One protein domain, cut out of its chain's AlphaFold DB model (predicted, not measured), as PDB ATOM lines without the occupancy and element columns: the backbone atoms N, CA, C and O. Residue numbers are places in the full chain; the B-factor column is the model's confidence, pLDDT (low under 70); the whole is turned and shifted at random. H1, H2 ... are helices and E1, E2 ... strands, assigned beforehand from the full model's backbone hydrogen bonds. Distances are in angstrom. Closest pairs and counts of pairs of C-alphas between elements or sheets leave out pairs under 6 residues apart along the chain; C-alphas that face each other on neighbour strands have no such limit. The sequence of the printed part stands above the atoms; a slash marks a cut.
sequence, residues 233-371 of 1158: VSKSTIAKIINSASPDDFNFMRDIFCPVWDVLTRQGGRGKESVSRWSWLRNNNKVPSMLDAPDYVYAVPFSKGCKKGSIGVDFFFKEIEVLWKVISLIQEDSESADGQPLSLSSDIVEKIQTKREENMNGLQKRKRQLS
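Overview. This is residues 233 to 371 of the 1158 residues of a protein of Leptocylindrus danicus (UniProt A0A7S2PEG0). What shape does the model have? The small strand hairpin of E1 and E2, with the short H3 and long loops, makes one lobe; the other lobe is helical, with H1 and H2 side by side as a hairpin, H4 packed on H2, and the long H5 packed on H4. The end of H5, residues 360 to 371, sticks out as an arm. What is it made of? The printed part has 139 residues, with five named helices and two named strands in the order H1 H2 E1 E2 H3 H4 H5; it is mostly helix, and its one sheet, E1 - E2, is antiparallel. It is compact, with a radius of gyration of the C-alphas of 16.1 A and spans of 49 by 41 by 24 A.

Arrangement. How are the strands paired? E1, residues 279 to 282, and E2, residues 296 to 299, form an antiparallel hairpin, their directions at 145 degrees. N 281 and O 297, 2.9 A apart, and N 299 and O 279, 2.8 A apart, are within hydrogen-bond range. Residues 298 to 299 of E2 also pair, antiparallel, with residues 315 to 316. What is near the sheet? H3, residues 305 to 308, touches no helix; its closest C-alphas to E2 are Gly 305 and Ala 299, 6.8 A apart. The closest C-alphas of E2 and H4, residues 319 to 331, are Tyr 298 and Val 322, 7.4 A apart. How do the helices meet? With residues 319 to 323 alone, H4 touches H2, residues 252 to 266, closest at the C-alphas of Glu 319 and Phe 257, 6.5 A, at a steep tilt of 69 degrees, only just short of about perpendicular. H1, residues 233 to 243, and H2 touch as a helical hairpin, closest at the C-alphas of Ile 238 and Val 260, 5.8 A, at a shallow tilt of 11 degrees, opposite ways. H5, residues 346 to 371, touches H4 with residues 349 to 356 alone, closest at the C-alphas of Arg 356 and Ile 320, 6.2 A, in a helical hairpin at a steep tilt of 45 degrees. What do the helix backbones show? Every O i to N i+4 pair is within hydrogen-bond range in H1, H4 and H5, and 10 of 11 are in H2; H3 is too short for such a pair.

Along the chain. Where do the elements begin and end? H1 begins at C-alpha 233, (139.756, 140.693, 170.079); E1 begins at C-alpha 279, (153.237, 154.185, 171.330); H5 ends at C-alpha 371, (174.689, 153.278, 195.838). How long are the longer ones? From first to last C-alpha, H5 measures 36.9 A, H2 21.9 A, H4 18.4 A and H1 15.4 A.

Size, cuts and confidence. How large is it? The two C-alphas farthest apart, those of Asp 338 and Ser 371, are 51.0 A apart, and the printed part has no cut. Which links are long? H2 to E1, E1 to E2, and H4 to H5 are long, with 12, 13 and 14 residues. Where is confidence low? The mean pLDDT of the printed part is 83.1, and residues 268 to 276 and 284 to 293 are under 70.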
ATOM      1  N   VAL A 233     139.035 141.107 171.301       88.50
ATOM      2  CA  VAL A 233     139.756 140.693 170.079       88.50
ATOM      3  C   VAL A 233     141.279 140.850 170.228       88.50
ATOM      4  O   VAL A 233     142.025 139.975 169.778       88.50
ATOM      5  N   SER A 234     141.772 141.901 170.906       89.94
ATOM      6  CA  SER A 234     143.190 142.015 171.300       89.94
ATOM      7  C   SER A 234     143.626 140.816 172.130       89.94
ATOM      8  O   SER A 234     144.615 140.174 171.787       89.94
ATOM      9  N   LYS A 235     142.888 140.511 173.204       91.81
ATOM     10  CA  LYS A 235     143.248 139.479 174.182       91.81
ATOM     11  C   LYS A 235     143.267 138.091 173.529       91.81
ATOM     12  O   LYS A 235     144.273 137.398 173.634       91.81
ATOM     13  N   SER A 236     142.249 137.758 172.725       92.19
ATOM     14  CA  SER A 236     142.200 136.528 171.907       92.19
ATOM     15  C   SER A 236     143.372 136.429 170.911       92.19
ATOM     16  O   SER A 236     144.055 135.406 170.853       92.19
ATOM     17  N   THR A 237     143.678 137.502 170.171       93.94
ATOM     18  CA  THR A 237     144.785 137.512 169.188       93.94
ATOM     19  C   THR A 237     146.155 137.390 169.859       93.94
ATOM     20  O   THR A 237     147.013 136.642 169.395       93.94
ATOM     21  N   ILE A 238     146.370 138.106 170.964       95.06
ATOM     22  CA  ILE A 238     147.633 138.107 171.707       95.06
ATOM     23  C   ILE A 238     147.847 136.771 172.423       95.06
ATOM     24  O   ILE A 238     148.954 136.246 172.366       95.06
ATOM     25  N   ALA A 239     146.809 136.168 173.012       95.00
ATOM     26  CA  ALA A 239     146.896 134.824 173.584       95.00
ATOM     27  C   ALA A 239     147.282 133.780 172.522       95.00
ATOM     28  O   ALA A 239     148.200 132.992 172.739       95.00
ATOM     29  N   LYS A 240     146.668 133.839 171.329       94.75
ATOM     30  CA  LYS A 240     147.021 132.984 170.180       94.75
ATOM     31  C   LYS A 240     148.480 133.190 169.729       94.75
ATOM     32  O   LYS A 240     149.156 132.211 169.430       94.75
ATOM     33  N   ILE A 241     148.996 134.425 169.743       95.44
ATOM     34  CA  ILE A 241     150.419 134.722 169.477       95.44
ATOM     35  C   ILE A 241     151.326 134.117 170.558       95.44
ATOM     36  O   ILE A 241     152.257 133.388 170.218       95.44
ATOM     37  N   ILE A 242     151.054 134.388 171.838       95.06
ATOM     38  CA  ILE A 242     151.872 133.923 172.970       95.06
ATOM     39  C   ILE A 242     151.931 132.391 172.985       95.06
ATOM     40  O   ILE A 242     153.023 131.835 172.991       95.06
ATOM     41  N   ASN A 243     150.786 131.713 172.874       94.44
ATOM     42  CA  ASN A 243     150.700 130.248 172.864       94.44
ATOM     43  C   ASN A 243     151.341 129.593 171.625       94.44
ATOM     44  O   ASN A 243     151.606 128.395 171.644       94.44
ATOM     45  N   SER A 244     151.592 130.350 170.549       93.62
ATOM     46  CA  SER A 244     152.271 129.841 169.345       93.62
ATOM     47  C   SER A 244     153.804 129.884 169.419       93.62
ATOM     48  O   SER A 244     154.476 129.343 168.538       93.62
ATOM     49  N   ALA A 245     154.376 130.535 170.437       93.31
ATOM     50  CA  ALA A 245     155.817 130.691 170.568       93.31
ATOM     51  C   ALA A 245     156.466 129.460 171.216       93.31
ATOM     52  O   ALA A 245     156.102 129.059 172.318       93.31
ATOM     53  N   SER A 246     157.491 128.889 170.576       92.25
ATOM     54  CA  SER A 246     158.297 127.846 171.219       92.25
ATOM     55  C   SER A 246     159.079 128.450 172.393       92.25
ATOM     56  O   SER A 246     159.819 129.417 172.175       92.25
ATOM     57  N   PRO A 247     158.979 127.899 173.619       87.31
ATOM     58  CA  PRO A 247     159.695 128.431 174.774       87.31
ATOM     59  C   PRO A 247     161.222 128.371 174.616       87.31
ATOM     60  O   PRO A 247     161.934 129.117 175.292       87.31
ATOM     61  N   ASP A 248     161.745 127.495 173.760       87.69
ATOM     62  CA  ASP A 248     163.176 127.188 173.661       87.69
ATOM     63  C   ASP A 248     163.920 127.925 172.539       87.69
ATOM     64  O   ASP A 248     165.132 127.747 172.399       87.69
ATOM     65  N   ASP A 249     163.265 128.814 171.778       85.50
ATOM     66  CA  ASP A 249     164.018 129.670 170.856       85.50
ATOM     67  C   ASP A 249     164.880 130.684 171.629       85.50
ATOM     68  O   ASP A 249     164.428 131.413 172.518       85.50
ATOM     69  N   PHE A 250     166.142 130.792 171.223       75.25
ATOM     70  CA  PHE A 250     167.080 131.813 171.678       75.25
ATOM     71  C   PHE A 250     166.533 133.248 171.505       75.25
ATOM     72  O   PHE A 250     166.884 134.150 172.266       75.25
ATOM     73  N   ASN A 251     165.648 133.464 170.526       84.75
ATOM     74  CA  ASN A 251     165.003 134.741 170.224       84.75
ATOM     75  C   ASN A 251     163.611 134.920 170.866       84.75
ATOM     76  O   ASN A 251     163.051 136.005 170.718       84.75
ATOM     77  N   PHE A 252     163.099 133.946 171.637       86.56
ATOM     78  CA  PHE A 252     161.776 133.910 172.302       86.56
ATOM     79  C   PHE A 252     161.175 135.276 172.677       86.56
ATOM     80  O   PHE A 252     160.040 135.584 172.323       86.56
ATOM     81  N   MET A 253     161.945 136.134 173.358       89.12
ATOM     82  CA  MET A 253     161.468 137.456 173.779       89.12
ATOM     83  C   MET A 253     161.072 138.363 172.612       89.12
ATOM     84  O   MET A 253     160.069 139.061 172.699       89.12
ATOM     85  N   ARG A 254     161.852 138.360 171.530       85.62
ATOM     86  CA  ARG A 254     161.634 139.175 170.332       85.62
ATOM     87  C   ARG A 254     160.514 138.607 169.466       85.62
ATOM     88  O   ARG A 254     159.737 139.378 168.905       85.62
ATOM     89  N   ASP A 255     160.438 137.284 169.368       88.06
ATOM     90  CA  ASP A 255     159.454 136.601 168.524       88.06
ATOM     91  C   ASP A 255     158.048 136.637 169.136       88.06
ATOM     92  O   ASP A 255     157.071 136.676 168.394       88.06
ATOM     93  N   ILE A 256     157.940 136.752 170.466       92.81
ATOM     94  CA  ILE A 256     156.697 137.148 171.144       92.81
ATOM     95  C   ILE A 256     156.498 138.671 171.072       92.81
ATOM     96  O   ILE A 256     155.413 139.130 170.715       92.81
ATOM     97  N   PHE A 257     157.515 139.485 171.393       94.50
ATOM     98  CA  PHE A 257     157.319 140.935 171.527       94.50
ATOM     99  C   PHE A 257     156.876 141.612 170.231       94.50
ATOM    100  O   PHE A 257     155.916 142.381 170.256       94.50
ATOM    101  N   CYS A 258     157.539 141.347 169.101       92.44
ATOM    102  CA  CYS A 258     157.250 142.067 167.862       92.44
ATOM    103  C   CYS A 258     155.805 141.839 167.366       92.44
ATOM    104  O   CYS A 258     155.130 142.838 167.120       92.44
ATOM    105  N   PRO A 259     155.275 140.600 167.263       94.62
ATOM    106  CA  PRO A 259     153.886 140.387 166.853       94.62
ATOM    107  C   PRO A 259     152.864 140.913 167.868       94.62
ATOM    108  O   PRO A 259     151.860 141.489 167.452       94.62
ATOM    109  N   VAL A 260     153.115 140.784 169.180       94.44
ATOM    110  CA  VAL A 260     152.227 141.369 170.203       94.44
ATOM    111  C   VAL A 260     152.193 142.893 170.072       94.44
ATOM    112  O   VAL A 260     151.115 143.474 169.991       94.44
ATOM    113  N   TRP A 261     153.348 143.555 169.969       94.62
ATOM    114  CA  TRP A 261     153.431 145.010 169.819       94.62
ATOM    115  C   TRP A 261     152.795 145.522 168.513       94.62
ATOM    116  O   TRP A 261     152.171 146.588 168.494       94.62
ATOM    117  N   ASP A 262     152.873 144.745 167.432       90.94
ATOM    118  CA  ASP A 262     152.154 145.023 166.188       90.94
ATOM    119  C   ASP A 262     150.626 144.960 166.369       90.94
ATOM    120  O   ASP A 262     149.918 145.748 165.747       90.94
ATOM    121  N   VAL A 263     150.095 144.093 167.239       92.12
ATOM    122  CA  VAL A 263     148.667 144.111 167.613       92.12
ATOM    123  C   VAL A 263     148.348 145.354 168.455       92.12
ATOM    124  O   VAL A 263     147.452 146.117 168.090       92.12
ATOM    125  N   LEU A 264     149.131 145.621 169.509       90.50
ATOM    126  CA  LEU A 264     148.939 146.759 170.426       90.50
ATOM    127  C   LEU A 264     148.912 148.122 169.712       90.50
ATOM    128  O   LEU A 264     148.106 148.990 170.046       90.50
ATOM    129  N   THR A 265     149.796 148.328 168.732       87.62
ATOM    130  CA  THR A 265     149.932 149.608 168.006       87.62
ATOM    131  C   THR A 265     148.922 149.802 166.874       87.62
ATOM    132  O   THR A 265     148.678 150.938 166.456       87.62
ATOM    133  N   ARG A 266     148.312 148.720 166.369       82.38
ATOM    134  CA  ARG A 266     147.228 148.776 165.368       82.38
ATOM    135  C   ARG A 266     145.858 149.057 165.994       82.38
ATOM    136  O   ARG A 266     144.921 149.366 165.262       82.38
ATOM    137  N   GLN A 267     145.745 148.942 167.315       74.12
ATOM    138  CA  GLN A 267     144.503 149.072 168.073       74.12
ATOM    139  C   GLN A 267     144.366 150.457 168.728       74.12
ATOM    140  O   GLN A 267     145.334 151.206 168.834       74.12
ATOM    141  N   GLY A 268     143.129 150.822 169.076       55.62
ATOM    142  CA  GLY A 268     142.680 152.213 169.221       55.62
ATOM    143  C   GLY A 268     142.154 152.743 167.879       55.62
ATOM    144  O   GLY A 268     142.842 152.664 166.858       55.62
ATOM    145  N   GLY A 269     140.904 153.215 167.859       47.19
ATOM    146  CA  GLY A 269     140.051 153.275 166.659       47.19
ATOM    147  C   GLY A 269     140.555 154.111 165.469       47.19
ATOM    148  O   GLY A 269     141.555 154.825 165.536       47.19
ATOM    149  N   ARG A 270     139.820 154.070 164.346       41.16
ATOM    150  CA  ARG A 270     140.105 154.869 163.127       41.16
ATOM    151  C   ARG A 270     139.720 156.361 163.261       41.16
ATOM    152  O   ARG A 270     139.469 157.026 162.260       41.16
ATOM    153  N   GLY A 271     139.657 156.876 164.491       45.41
ATOM    154  CA  GLY A 271     139.337 158.268 164.815       45.41
ATOM    155  C   GLY A 271     140.542 159.213 164.721       45.41
ATOM    156  O   GLY A 271     141.664 158.803 164.426       45.41
ATOM    157  N   LYS A 272     140.307 160.503 164.989       40.72
ATOM    158  CA  LYS A 272     141.336 161.563 164.937       40.72
ATOM    159  C   LYS A 272     142.283 161.582 166.148       40.72
ATOM    160  O   LYS A 272     143.244 162.347 166.151       40.72
ATOM    161  N   GLU A 273     142.018 160.774 167.169       45.41
ATOM    162  CA  GLU A 273     142.711 160.830 168.456       45.41
ATOM    163  C   GLU A 273     143.834 159.796 168.536       45.41
ATOM    164  O   GLU A 273     143.641 158.653 168.935       45.41
ATOM    165  N   SER A 274     145.054 160.212 168.201       50.16
ATOM    166  CA  SER A 274     146.256 159.369 168.303       50.16
ATOM    167  C   SER A 274     146.713 159.080 169.745       50.16
ATOM    168  O   SER A 274     147.795 158.533 169.938       50.16
ATOM    169  N   VAL A 275     145.936 159.491 170.753       50.75
ATOM    170  CA  VAL A 275     146.261 159.406 172.192       50.75
ATOM    171  C   VAL A 275     145.835 158.058 172.799       50.75
ATOM    172  O   VAL A 275     146.399 157.618 173.799       50.75
ATOM    173  N   SER A 276     144.892 157.361 172.161       60.78
ATOM    174  CA  SER A 276     144.323 156.077 172.599       60.78
ATOM    175  C   SER A 276     145.082 154.842 172.080       60.78
ATOM    176  O   SER A 276     144.523 153.749 172.019       60.78
ATOM    177  N   ARG A 277     146.361 154.986 171.694       79.50
ATOM    178  CA  ARG A 277     147.199 153.884 171.179       79.50
ATOM    179  C   ARG A 277     148.471 153.675 171.991       79.50
ATOM    180  O   ARG A 277     149.104 154.635 172.431       79.50
ATOM    181  N   TRP A 278     148.898 152.416 172.080       88.00
ATOM    182  CA  TRP A 278     150.255 152.074 172.503       88.00
ATOM    183  C   TRP A 278     151.272 152.739 171.566       88.00
ATOM    184  O   TRP A 278     151.095 152.743 170.345       88.00
ATOM    185  N   SER A 279     152.322 153.350 172.119       88.56
ATOM    186  CA  SER A 279     153.237 154.185 171.330       88.56
ATOM    187  C   SER A 279     154.666 154.235 171.875       88.56
ATOM    188  O   SER A 279     154.929 153.961 173.044       88.56
ATOM    189  N   TRP A 280     155.611 154.601 171.005       89.12
ATOM    190  CA  TRP A 280     157.013 154.819 171.364       89.12
ATOM    191  C   TRP A 280     157.230 156.301 171.699       89.12
ATOM    192  O   TRP A 280     157.168 157.155 170.810       89.12
ATOM    193  N   LEU A 281     157.530 156.638 172.954       82.62
ATOM    194  CA  LEU A 281     157.850 158.015 173.346       82.62
ATOM    195  C   LEU A 281     159.362 158.209 173.459       82.62
ATOM    196  O   LEU A 281     160.042 157.500 174.197       82.62
ATOM    197  N   ARG A 282     159.904 159.219 172.768       80.00
ATOM    198  CA  ARG A 282     161.326 159.568 172.880       80.00
ATOM    199  C   ARG A 282     161.626 160.193 174.246       80.00
ATOM    200  O   ARG A 282     161.120 161.274 174.576       80.00
ATOM    201  N   ASN A 283     162.510 159.559 175.006       72.94
ATOM    202  CA  ASN A 283     163.026 160.055 176.273       72.94
ATOM    203  C   ASN A 283     163.973 161.237 176.025       72.94
ATOM    204  O   ASN A 283     165.181 161.097 175.869       72.94
ATOM    205  N   ASN A 284     163.417 162.445 175.980       68.75
ATOM    206  CA  ASN A 284     164.168 163.675 175.718       68.75
ATOM    207  C   ASN A 284     164.959 164.172 176.954       68.75
ATOM    208  O   ASN A 284     164.949 165.371 177.242       68.75
ATOM    209  N   ASN A 285     165.599 163.262 177.701       53.84
ATOM    210  CA  ASN A 285     166.310 163.495 178.968       53.84
ATOM    211  C   ASN A 285     165.474 164.266 180.007       53.84
ATOM    212  O   ASN A 285     165.943 165.233 180.610       53.84
ATOM    213  N   LYS A 286     164.205 163.866 180.175       55.66
ATOM    214  CA  LYS A 286     163.235 164.542 181.061       55.66
ATOM    215  C   LYS A 286     162.675 163.689 182.200       55.66
ATOM    216  O   LYS A 286     161.945 164.241 183.012       55.66
ATOM    217  N   VAL A 287     163.057 162.413 182.305       56.59
ATOM    218  CA  VAL A 287     162.838 161.593 183.513       56.59
ATOM    219  C   VAL A 287     163.943 161.943 184.528       56.59
ATOM    220  O   VAL A 287     165.097 161.569 184.308       56.59
ATOM    221  N   PRO A 288     163.667 162.692 185.614       45.19
ATOM    222  CA  PRO A 288     164.719 163.335 186.394       45.19
ATOM    223  C   PRO A 288     165.213 162.443 187.543       45.19
ATOM    224  O   PRO A 288     164.990 162.745 188.712       45.19
ATOM    225  N   SER A 289     165.897 161.341 187.212       51.44
ATOM    226  CA  SER A 289     166.666 160.532 188.185       51.44
ATOM    227  C   SER A 289     167.561 159.453 187.561       51.44
ATOM    228  O   SER A 289     168.629 159.164 188.102       51.44
ATOM    229  N   MET A 290     167.161 158.843 186.441       56.09
ATOM    230  CA  MET A 290     167.859 157.682 185.871       56.09
ATOM    231  C   MET A 290     168.881 158.068 184.795       56.09
ATOM    232  O   MET A 290     168.525 158.376 183.661       56.09
ATOM    233  N   LEU A 291     170.166 157.988 185.157       48.09
ATOM    234  CA  LEU A 291     171.319 158.233 184.275       48.09
ATOM    235  C   LEU A 291     171.450 157.234 183.107       48.09
ATOM    236  O   LEU A 291     172.077 157.574 182.109       48.09
ATOM    237  N   ASP A 292     170.848 156.047 183.230       59.84
ATOM    238  CA  ASP A 292     170.947 154.936 182.267       59.84
ATOM    239  C   ASP A 292     169.615 154.645 181.531       59.84
ATOM    240  O   ASP A 292     169.423 153.553 180.995       59.84
ATOM    241  N   ALA A 293     168.650 155.575 181.544       64.88
ATOM    242  CA  ALA A 293     167.358 155.371 180.881       64.88
ATOM    243  C   ALA A 293     167.501 155.388 179.337       64.88
ATOM    244  O   ALA A 293     168.171 156.278 178.811       64.88
ATOM    245  N   PRO A 294     166.863 154.458 178.595       72.19
ATOM    246  CA  PRO A 294     166.966 154.385 177.134       72.19
ATOM    247  C   PRO A 294     166.390 155.623 176.423       72.19
ATOM    248  O   PRO A 294     165.538 156.325 176.968       72.19
ATOM    249  N   ASP A 295     166.820 155.854 175.175       75.38
ATOM    250  CA  ASP A 295     166.367 156.955 174.296       75.38
ATOM    251  C   ASP A 295     164.853 156.930 173.989       75.38
ATOM    252  O   ASP A 295     164.289 157.943 173.567       75.38
ATOM    253  N   TYR A 296     164.189 155.788 174.190       82.12
ATOM    254  CA  TYR A 296     162.765 155.570 173.934       82.12
ATOM    255  C   TYR A 296     162.137 154.746 175.059       82.12
ATOM    256  O   TYR A 296     162.807 153.911 175.667       82.12
ATOM    257  N   VAL A 297     160.848 154.972 175.313       89.69
ATOM    258  CA  VAL A 297     160.018 154.195 176.245       89.69
ATOM    259  C   VAL A 297     158.728 153.748 175.561       89.69
ATOM    260  O   VAL A 297     158.263 154.397 174.620       89.69
ATOM    261  N   TYR A 298     158.138 152.668 176.061       91.19
ATOM    262  CA  TYR A 298     156.851 152.143 175.609       91.19
ATOM    263  C   TYR A 298     155.745 152.786 176.445       91.19
ATOM    264  O   TYR A 298     155.743 152.615 177.660       91.19
ATOM    265  N   ALA A 299     154.831 153.538 175.840       89.12
ATOM    266  CA  ALA A 299     153.720 154.190 176.530       89.12
ATOM    267  C   ALA A 299     152.389 153.490 176.237       89.12
ATOM    268  O   ALA A 299     152.147 153.065 175.104       89.12
ATOM    269  N   VAL A 300     151.534 153.402 177.259       89.50
ATOM    270  CA  VAL A 300     150.153 152.904 177.146       89.50
ATOM    271  C   VAL A 300     149.229 153.929 176.462       89.50
ATOM    272  O   VAL A 300     149.543 155.127 176.471       89.50
ATOM    273  N   PRO A 301     148.072 153.507 175.916       85.94
ATOM    274  CA  PRO A 301     146.935 154.392 175.666       85.94
ATOM    275  C   PRO A 301     146.660 155.307 176.865       85.94
ATOM    276  O   PRO A 301     146.767 154.869 178.008       85.94
ATOM    277  N   PHE A 302     146.332 156.577 176.614       83.62
ATOM    278  CA  PHE A 302     146.009 157.576 177.650       83.62
ATOM    279  C   PHE A 302     147.129 157.876 178.674       83.62
ATOM    280  O   PHE A 302     146.915 158.604 179.644       83.62
ATOM    281  N   SER A 303     148.352 157.386 178.433       82.56
ATOM    282  CA  SER A 303     149.541 157.660 179.248       82.56
ATOM    283  C   SER A 303     149.734 159.155 179.525       82.56
ATOM    284  O   SER A 303     149.846 159.975 178.609       82.56
ATOM    285  N   LYS A 304     149.940 159.510 180.799       83.00
ATOM    286  CA  LYS A 304     150.373 160.855 181.232       83.00
ATOM    287  C   LYS A 304     151.804 161.175 180.752       83.00
ATOM    288  O   LYS A 304     152.287 162.303 180.909       83.00
ATOM    289  N   GLY A 305     152.481 160.194 180.146       80.62
ATOM    290  CA  GLY A 305     153.782 160.280 179.499       80.62
ATOM    291  C   GLY A 305     154.939 160.493 180.473       80.62
ATOM    292  O   GLY A 305     154.753 160.843 181.638       80.62
ATOM    293  N   CYS A 306     156.171 160.384 179.969       78.12
ATOM    294  CA  CYS A 306     157.426 160.437 180.746       78.12
ATOM    295  C   CYS A 306     157.661 161.708 181.608       78.12
ATOM    296  O   CYS A 306     158.716 161.836 182.222       78.12
ATOM    297  N   LYS A 307     156.747 162.692 181.589       77.44
ATOM    298  CA  LYS A 307     156.800 163.939 182.376       77.44
ATOM    299  C   LYS A 307     155.916 163.926 183.629       77.44
ATOM    300  O   LYS A 307     156.194 164.691 184.545       77.44
ATOM    301  N   LYS A 308     154.806 163.179 183.606       82.62
ATOM    302  CA  LYS A 308     153.751 163.192 184.640       82.62
ATOM    303  C   LYS A 308     153.326 161.791 185.084       82.62
ATOM    304  O   LYS A 308     152.774 161.660 186.168       82.62
ATOM    305  N   GLY A 309     153.539 160.785 184.240       83.00
ATOM    306  CA  GLY A 309     153.206 159.399 184.525       83.00
ATOM    307  C   GLY A 309     154.275 158.656 185.322       83.00
ATOM    308  O   GLY A 309     155.402 159.136 185.473       83.00
ATOM    309  N   SER A 310     153.925 157.464 185.802       85.00
ATOM    310  CA  SER A 310     154.809 156.566 186.546       85.00
ATOM    311  C   SER A 310     155.314 155.388 185.701       85.00
ATOM    312  O   SER A 310     154.667 154.914 184.764       85.00
ATOM    313  N   ILE A 311     156.514 154.913 186.043       86.25
ATOM    314  CA  ILE A 311     157.139 153.743 185.413       86.25
ATOM    315  C   ILE A 311     156.353 152.492 185.828       86.25
ATOM    316  O   ILE A 311     156.121 152.289 187.018       86.25
ATOM    317  N   GLY A 312     155.982 151.652 184.865       83.38
ATOM    318  CA  GLY A 312     155.188 150.441 185.090       83.38
ATOM    319  C   GLY A 312     153.670 150.635 184.996       83.38
ATOM    320  O   GLY A 312     152.951 149.642 185.039       83.38
ATOM    321  N   VAL A 313     153.191 151.878 184.848       84.81
ATOM    322  CA  VAL A 313     151.766 152.204 184.658       84.81
ATOM    323  C   VAL A 313     151.586 153.022 183.380       84.81
ATOM    324  O   VAL A 313     151.012 152.541 182.411       84.81
ATOM    325  N   ASP A 314     152.145 154.232 183.339       87.12
ATOM    326  CA  ASP A 314     152.052 155.119 182.177       87.12
ATOM    327  C   ASP A 314     153.080 154.777 181.088       87.12
ATOM    328  O   ASP A 314     152.856 155.054 179.906       87.12
ATOM    329  N   PHE A 315     154.242 154.235 181.464       90.75
ATOM    330  CA  PHE A 315     155.273 153.819 180.513       90.75
ATOM    331  C   PHE A 315     156.231 152.755 181.067       90.75
ATOM    332  O   PHE A 315     156.468 152.666 182.271       90.75
ATOM    333  N   PHE A 316     156.839 151.991 180.162       91.44
ATOM    334  CA  PHE A 316     157.778 150.904 180.438       91.44
ATOM    335  C   PHE A 316     159.130 151.157 179.762       91.44
ATOM    336  O   PHE A 316     159.201 151.791 178.704       91.44
ATOM    337  N   PHE A 317     160.212 150.638 180.343       89.06
ATOM    338  CA  PHE A 317     161.563 150.758 179.784       89.06
ATOM    339  C   PHE A 317     161.991 149.529 178.974       89.06
ATOM    340  O   PHE A 317     162.958 149.622 178.215       89.06
ATOM    341  N   LYS A 318     161.311 148.386 179.128       91.38
ATOM    342  CA  LYS A 318     161.676 147.128 178.462       91.38
ATOM    343  C   LYS A 318     160.476 146.383 177.881       91.38
ATOM    344  O   LYS A 318     159.398 146.356 178.463       91.38
ATOM    345  N   GLU A 319     160.739 145.649 176.806       93.88
ATOM    346  CA  GLU A 319     159.809 144.741 176.117       93.88
ATOM    347  C   GLU A 319     159.189 143.697 177.072       93.88
ATOM    348  O   GLU A 319     157.987 143.450 177.038       93.88
ATOM    349  N   ILE A 320     159.993 143.157 178.001       94.56
ATOM    350  CA  ILE A 320     159.554 142.208 179.043       94.56
ATOM    351  C   ILE A 320     158.521 142.803 180.019       94.56
ATOM    352  O   ILE A 320     157.660 142.089 180.520       94.56
ATOM    353  N   GLU A 321     158.586 144.109 180.291       93.19
ATOM    354  CA  GLU A 321     157.667 144.789 181.213       93.19
ATOM    355  C   GLU A 321     156.305 145.025 180.540       93.19
ATOM    356  O   GLU A 321     155.266 144.815 181.167       93.19
ATOM    357  N   VAL A 322     156.320 145.373 179.245       93.56
ATOM    358  CA  VAL A 322     155.121 145.472 178.396       93.56
ATOM    359  C   VAL A 322     154.426 144.117 178.289       93.56
ATOM    360  O   VAL A 322     153.238 144.021 178.585       93.56
ATOM    361  N   LEU A 323     155.164 143.062 177.914       94.81
ATOM    362  CA  LEU A 323     154.606 141.712 177.793       94.81
ATOM    363  C   LEU A 323     154.010 141.224 179.107       94.81
ATOM    364  O   LEU A 323     152.924 140.655 179.088       94.81
ATOM    365  N   TRP A 324     154.661 141.497 180.241       95.25
ATOM    366  CA  TRP A 324     154.098 141.112 181.529       95.25
ATOM    367  C   TRP A 324     152.766 141.803 181.822       95.25
ATOM    368  O   TRP A 324     151.815 141.114 182.180       95.25
ATOM    369  N   LYS A 325     152.639 143.134 181.654       94.06
ATOM    370  CA  LYS A 325     151.337 143.777 181.920       94.06
ATOM    371  C   LYS A 325     150.269 143.331 180.919       94.06
ATOM    372  O   LYS A 325     149.118 143.192 181.312       94.06
ATOM    373  N   VAL A 326     150.632 143.048 179.668       94.00
ATOM    374  CA  VAL A 326     149.707 142.471 178.677       94.00
ATOM    375  C   VAL A 326     149.253 141.061 179.071       94.00
ATOM    376  O   VAL A 326     148.070 140.768 178.949       94.00
ATOM    377  N   ILE A 327     150.144 140.221 179.603       94.88
ATOM    378  CA  ILE A 327     149.804 138.893 180.139       94.88
ATOM    379  C   ILE A 327     148.881 139.014 181.353       94.88
ATOM    380  O   ILE A 327     147.836 138.370 181.368       94.88
ATOM    381  N   SER A 328     149.184 139.895 182.314       93.50
ATOM    382  CA  SER A 328     148.285 140.132 183.451       93.50
ATOM    383  C   SER A 328     146.909 140.626 182.987       93.50
ATOM    384  O   SER A 328     145.913 140.076 183.421       93.50
ATOM    385  N   LEU A 329     146.826 141.544 182.014       92.25
ATOM    386  CA  LEU A 329     145.555 142.003 181.415       92.25
ATOM    387  C   LEU A 329     144.776 140.923 180.637       92.25
ATOM    388  O   LEU A 329     143.637 141.176 180.245       92.25
ATOM    389  N   ILE A 330     145.387 139.772 180.345       93.62
ATOM    390  CA  ILE A 330     144.725 138.602 179.742       93.62
ATOM    391  C   ILE A 330     144.320 137.601 180.831       93.62
ATOM    392  O   ILE A 330     143.264 137.001 180.720       93.62
ATOM    393  N   GLN A 331     145.111 137.460 181.897       92.44
ATOM    394  CA  GLN A 331     144.777 136.641 183.071       92.44
ATOM    395  C   GLN A 331     143.717 137.293 183.980       92.44
ATOM    396  O   GLN A 331     143.027 136.593 184.712       92.44
ATOM    397  N   GLU A 332     143.598 138.624 183.935       91.12
ATOM    398  CA  GLU A 332     142.574 139.432 184.614       91.12
ATOM    399  C   GLU A 332     141.166 139.240 183.983       91.12
ATOM    400  O   GLU A 332     140.175 139.499 184.661       91.12
ATOM    401  N   ASP A 333     141.055 138.724 182.744       85.75
ATOM    402  CA  ASP A 333     139.782 138.456 182.047       85.75
ATOM    403  C   ASP A 333     139.572 136.951 181.808       85.75
ATOM    404  O   ASP A 333     140.289 136.321 181.031       85.75
ATOM    405  N   SER A 334     138.518 136.373 182.385       73.50
ATOM    406  CA  SER A 334     138.185 134.951 182.208       73.50
ATOM    407  C   SER A 334     137.589 134.588 180.840       73.50
ATOM    408  O   SER A 334     137.536 133.404 180.510       73.50
ATOM    409  N   GLU A 335     137.144 135.561 180.037       77.50
ATOM    410  CA  GLU A 335     136.319 135.337 178.840       77.50
ATOM    411  C   GLU A 335     136.909 135.959 177.566       77.50
ATOM    412  O   GLU A 335     137.215 137.151 177.503       77.50
ATOM    413  N   SER A 336     137.006 135.166 176.495       76.31
ATOM    414  CA  SER A 336     137.289 135.677 175.148       76.31
ATOM    415  C   SER A 336     136.043 136.267 174.470       76.31
ATOM    416  O   SER A 336     134.914 136.072 174.914       76.31
ATOM    417  N   ALA A 337     136.239 136.936 173.327       75.56
ATOM    418  CA  ALA A 337     135.138 137.289 172.420       75.56
ATOM    419  C   ALA A 337     134.364 136.052 171.913       75.56
ATOM    420  O   ALA A 337     133.185 136.150 171.598       75.56
ATOM    421  N   ASP A 338     135.030 134.893 171.875       79.94
ATOM    422  CA  ASP A 338     134.509 133.620 171.376       79.94
ATOM    423  C   ASP A 338     133.812 132.797 172.495       79.94
ATOM    424  O   ASP A 338     133.528 131.614 172.314       79.94
ATOM    425  N   GLY A 339     133.614 133.370 173.695       82.12
ATOM    426  CA  GLY A 339     133.043 132.703 174.879       82.12
ATOM    427  C   GLY A 339     133.943 131.648 175.546       82.12
ATOM    428  O   GLY A 339     133.672 131.211 176.660       82.12
ATOM    429  N   GLN A 340     135.042 131.244 174.902       81.69
ATOM    430  CA  GLN A 340     136.028 130.323 175.477       81.69
ATOM    431  C   GLN A 340     136.982 131.039 176.452       81.69
ATOM    432  O   GLN A 340     137.289 132.218 176.233       81.69
ATOM    433  N   PRO A 341     137.504 130.359 177.490       82.25
ATOM    434  CA  PRO A 341     138.479 130.946 178.404       82.25
ATOM    435  C   PRO A 341     139.838 131.170 177.728       82.25
ATOM    436  O   PRO A 341     140.333 130.316 176.990       82.25
ATOM    437  N   LEU A 342     140.474 132.312 178.009       88.88
ATOM    438  CA  LEU A 342     141.783 132.680 177.453       88.88
ATOM    439  C   LEU A 342     142.941 132.021 178.217       88.88
ATOM    440  O   LEU A 342     143.734 132.687 178.883       88.88
ATOM    441  N   SER A 343     143.070 130.699 178.098       91.06
ATOM    442  CA  SER A 343     144.225 129.988 178.648       91.06
ATOM    443  C   SER A 343     145.522 130.411 177.944       91.06
ATOM    444  O   SER A 343     145.682 130.285 176.728       91.06
ATOM    445  N   LEU A 344     146.479 130.914 178.726       95.00
ATOM    446  CA  LEU A 344     147.869 131.075 178.303       95.00
ATOM    447  C   LEU A 344     148.661 129.826 178.704       95.00
ATOM    448  O   LEU A 344     148.426 129.266 179.774       95.00
ATOM    449  N   SER A 345     149.610 129.406 177.868       94.69
ATOM    450  CA  SER A 345     150.536 128.318 178.202       94.69
ATOM    451  C   SER A 345     151.325 128.654 179.471       94.69
ATOM    452  O   SER A 345     152.027 129.670 179.519       94.69
ATOM    453  N   SER A 346     151.221 127.777 180.475       93.94
ATOM    454  CA  SER A 346     151.941 127.834 181.756       93.94
ATOM    455  C   SER A 346     153.423 128.117 181.556       93.94
ATOM    456  O   SER A 346     153.954 129.090 182.082       93.94
ATOM    457  N   ASP A 347     154.054 127.313 180.712       93.62
ATOM    458  CA  ASP A 347     155.495 127.240 180.506       93.62
ATOM    459  C   ASP A 347     156.019 128.542 179.879       93.62
ATOM    460  O   ASP A 347     157.118 129.011 180.177       93.62
ATOM    461  N   ILE A 348     155.208 129.168 179.021       92.19
ATOM    462  CA  ILE A 348     155.523 130.442 178.368       92.19
ATOM    463  C   ILE A 348     155.347 131.603 179.354       92.19
ATOM    464  O   ILE A 348     156.200 132.494 179.399       92.19
ATOM    465  N   VAL A 349     154.293 131.586 180.177       94.94
ATOM    466  CA  VAL A 349     154.082 132.579 181.247       94.94
ATOM    467  C   VAL A 349     155.198 132.497 182.290       94.94
ATOM    468  O   VAL A 349     155.791 133.527 182.616       94.94
ATOM    469  N   GLU A 350     155.552 131.294 182.747       94.81
ATOM    470  CA  GLU A 350     156.646 131.053 183.689       94.81
ATOM    471  C   GLU A 350     157.982 131.527 183.109       94.81
ATOM    472  O   GLU A 350     158.675 132.327 183.733       94.81
ATOM    473  N   LYS A 351     158.317 131.163 181.866       93.62
ATOM    474  CA  LYS A 351     159.585 131.571 181.231       93.62
ATOM    475  C   LYS A 351     159.678 133.080 180.977       93.62
ATOM    476  O   LYS A 351     160.784 133.632 180.950       93.62
ATOM    477  N   ILE A 352     158.545 133.772 180.822       92.88
ATOM    478  CA  ILE A 352     158.476 135.243 180.839       92.88
ATOM    479  C   ILE A 352     158.640 135.767 182.276       92.88
ATOM    480  O   ILE A 352     159.393 136.721 182.482       92.88
ATOM    481  N   GLN A 353     158.021 135.141 183.280       94.50
ATOM    482  CA  GLN A 353     158.189 135.510 184.687       94.50
ATOM    483  C   GLN A 353     159.655 135.393 185.133       94.50
ATOM    484  O   GLN A 353     160.214 136.377 185.619       94.50
ATOM    485  N   THR A 354     160.327 134.265 184.879       92.94
ATOM    486  CA  THR A 354     161.749 134.067 185.201       92.94
ATOM    487  C   THR A 354     162.608 135.155 184.554       92.94
ATOM    488  O   THR A 354     163.374 135.834 185.237       92.94
ATOM    489  N   LYS A 355     162.416 135.426 183.253       92.38
ATOM    490  CA  LYS A 355     163.147 136.487 182.530       92.38
ATOM    491  C   LYS A 355     162.840 137.894 183.060       92.38
ATOM    492  O   LYS A 355     163.700 138.777 182.989       92.38
ATOM    493  N   ARG A 356     161.648 138.139 183.616       92.50
ATOM    494  CA  ARG A 356     161.287 139.389 184.311       92.50
ATOM    495  C   ARG A 356     161.996 139.501 185.662       92.50
ATOM    496  O   ARG A 356     162.544 140.561 185.970       92.50
ATOM    497  N   GLU A 357     162.046 138.422 186.434       92.50
ATOM    498  CA  GLU A 357     162.714 138.360 187.736       92.50
ATOM    499  C   GLU A 357     164.238 138.487 187.610       92.50
ATOM    500  O   GLU A 357     164.833 139.314 188.299       92.50
ATOM    501  N   GLU A 358     164.873 137.803 186.654       90.69
ATOM    502  CA  GLU A 358     166.274 138.025 186.262       90.69
ATOM    503  C   GLU A 358     166.552 139.505 185.956       90.69
ATOM    504  O   GLU A 358     167.522 140.098 186.444       90.69
ATOM    505  N   ASN A 359     165.669 140.135 185.172       85.88
ATOM    506  CA  ASN A 359     165.773 141.541 184.798       85.88
ATOM    507  C   ASN A 359     165.650 142.490 186.000       85.88
ATOM    508  O   ASN A 359     166.344 143.514 186.038       85.88
ATOM    509  N   MET A 360     164.795 142.163 186.970       83.62
ATOM    510  CA  MET A 360     164.614 142.922 188.210       83.62
ATOM    511  C   MET A 360     165.777 142.709 189.183       83.62
ATOM    512  O   MET A 360     166.310 143.682 189.715       83.62
ATOM    513  N   ASN A 361     166.248 141.476 189.349       88.44
ATOM    514  CA  ASN A 361     167.410 141.134 190.168       88.44
ATOM    515  C   ASN A 361     168.691 141.782 189.616       88.44
ATOM    516  O   ASN A 361     169.471 142.374 190.370       88.44
ATOM    517  N   GLY A 362     168.866 141.795 188.292       85.06
ATOM    518  CA  GLY A 362     169.919 142.551 187.613       85.06
ATOM    519  C   GLY A 362     169.826 144.064 187.854       85.06
ATOM    520  O   GLY A 362     170.848 144.711 188.107       85.06
ATOM    521  N   LEU A 363     168.616 144.635 187.843       78.44
ATOM    522  CA  LEU A 363     168.387 146.055 188.134       78.44
ATOM    523  C   LEU A 363     168.677 146.395 189.607       78.44
ATOM    524  O   LEU A 363     169.369 147.378 189.880       78.44
ATOM    525  N   GLN A 364     168.238 145.561 190.555       82.25
ATOM    526  CA  GLN A 364     168.558 145.711 191.979       82.25
ATOM    527  C   GLN A 364     170.070 145.614 192.234       82.25
ATOM    528  O   GLN A 364     170.626 146.452 192.947       82.25
ATOM    529  N   LYS A 365     170.758 144.645 191.615       88.56
ATOM    530  CA  LYS A 365     172.218 144.476 191.709       88.56
ATOM    531  C   LYS A 365     172.958 145.722 191.210       88.56
ATOM    532  O   LYS A 365     173.857 146.205 191.897       88.56
ATOM    533  N   ARG A 366     172.525 146.312 190.085       78.25
ATOM    534  CA  ARG A 366     173.044 147.604 189.593       78.25
ATOM    535  C   ARG A 366     172.730 148.762 190.546       78.25
ATOM    536  O   ARG A 366     173.627 149.547 190.835       78.25
ATOM    537  N   LYS A 367     171.512 148.852 191.096       79.00
ATOM    538  CA  LYS A 367     171.132 149.893 192.075       79.00
ATOM    539  C   LYS A 367     172.009 149.839 193.334       79.00
ATOM    540  O   LYS A 367     172.508 150.877 193.758       79.00
ATOM    541  N   ARG A 368     172.280 148.641 193.873       87.12
ATOM    542  CA  ARG A 368     173.219 148.434 194.998       87.12
ATOM    543  C   ARG A 368     174.650 148.861 194.630       87.12
ATOM    544  O   ARG A 368     175.280 149.587 195.392       87.12
ATOM    545  N   GLN A 369     175.142 148.498 193.440       88.31
ATOM    546  CA  GLN A 369     176.465 148.926 192.946       88.31
ATOM    547  C   GLN A 369     176.581 150.448 192.740       88.31
ATOM    548  O   GLN A 369     177.639 151.022 192.998       88.31
ATOM    549  N   LEU A 370     175.516 151.113 192.282       79.38
ATOM    550  CA  LEU A 370     175.479 152.570 192.124       79.38
ATOM    551  C   LEU A 370     175.426 153.293 193.476       79.38
ATOM    552  O   LEU A 370     176.130 154.289 193.633       79.38
ATOM    553  N   SER A 371     174.682 152.767 194.457       83.19
ATOM    554  CA  SER A 371     174.689 153.278 195.838       83.19
ATOM    555  C   SER A 371     176.095 153.199 196.437       83.19
ATOM    556  O   SER A 371     176.678 154.230 196.767       83.19
TER     557      SER A 371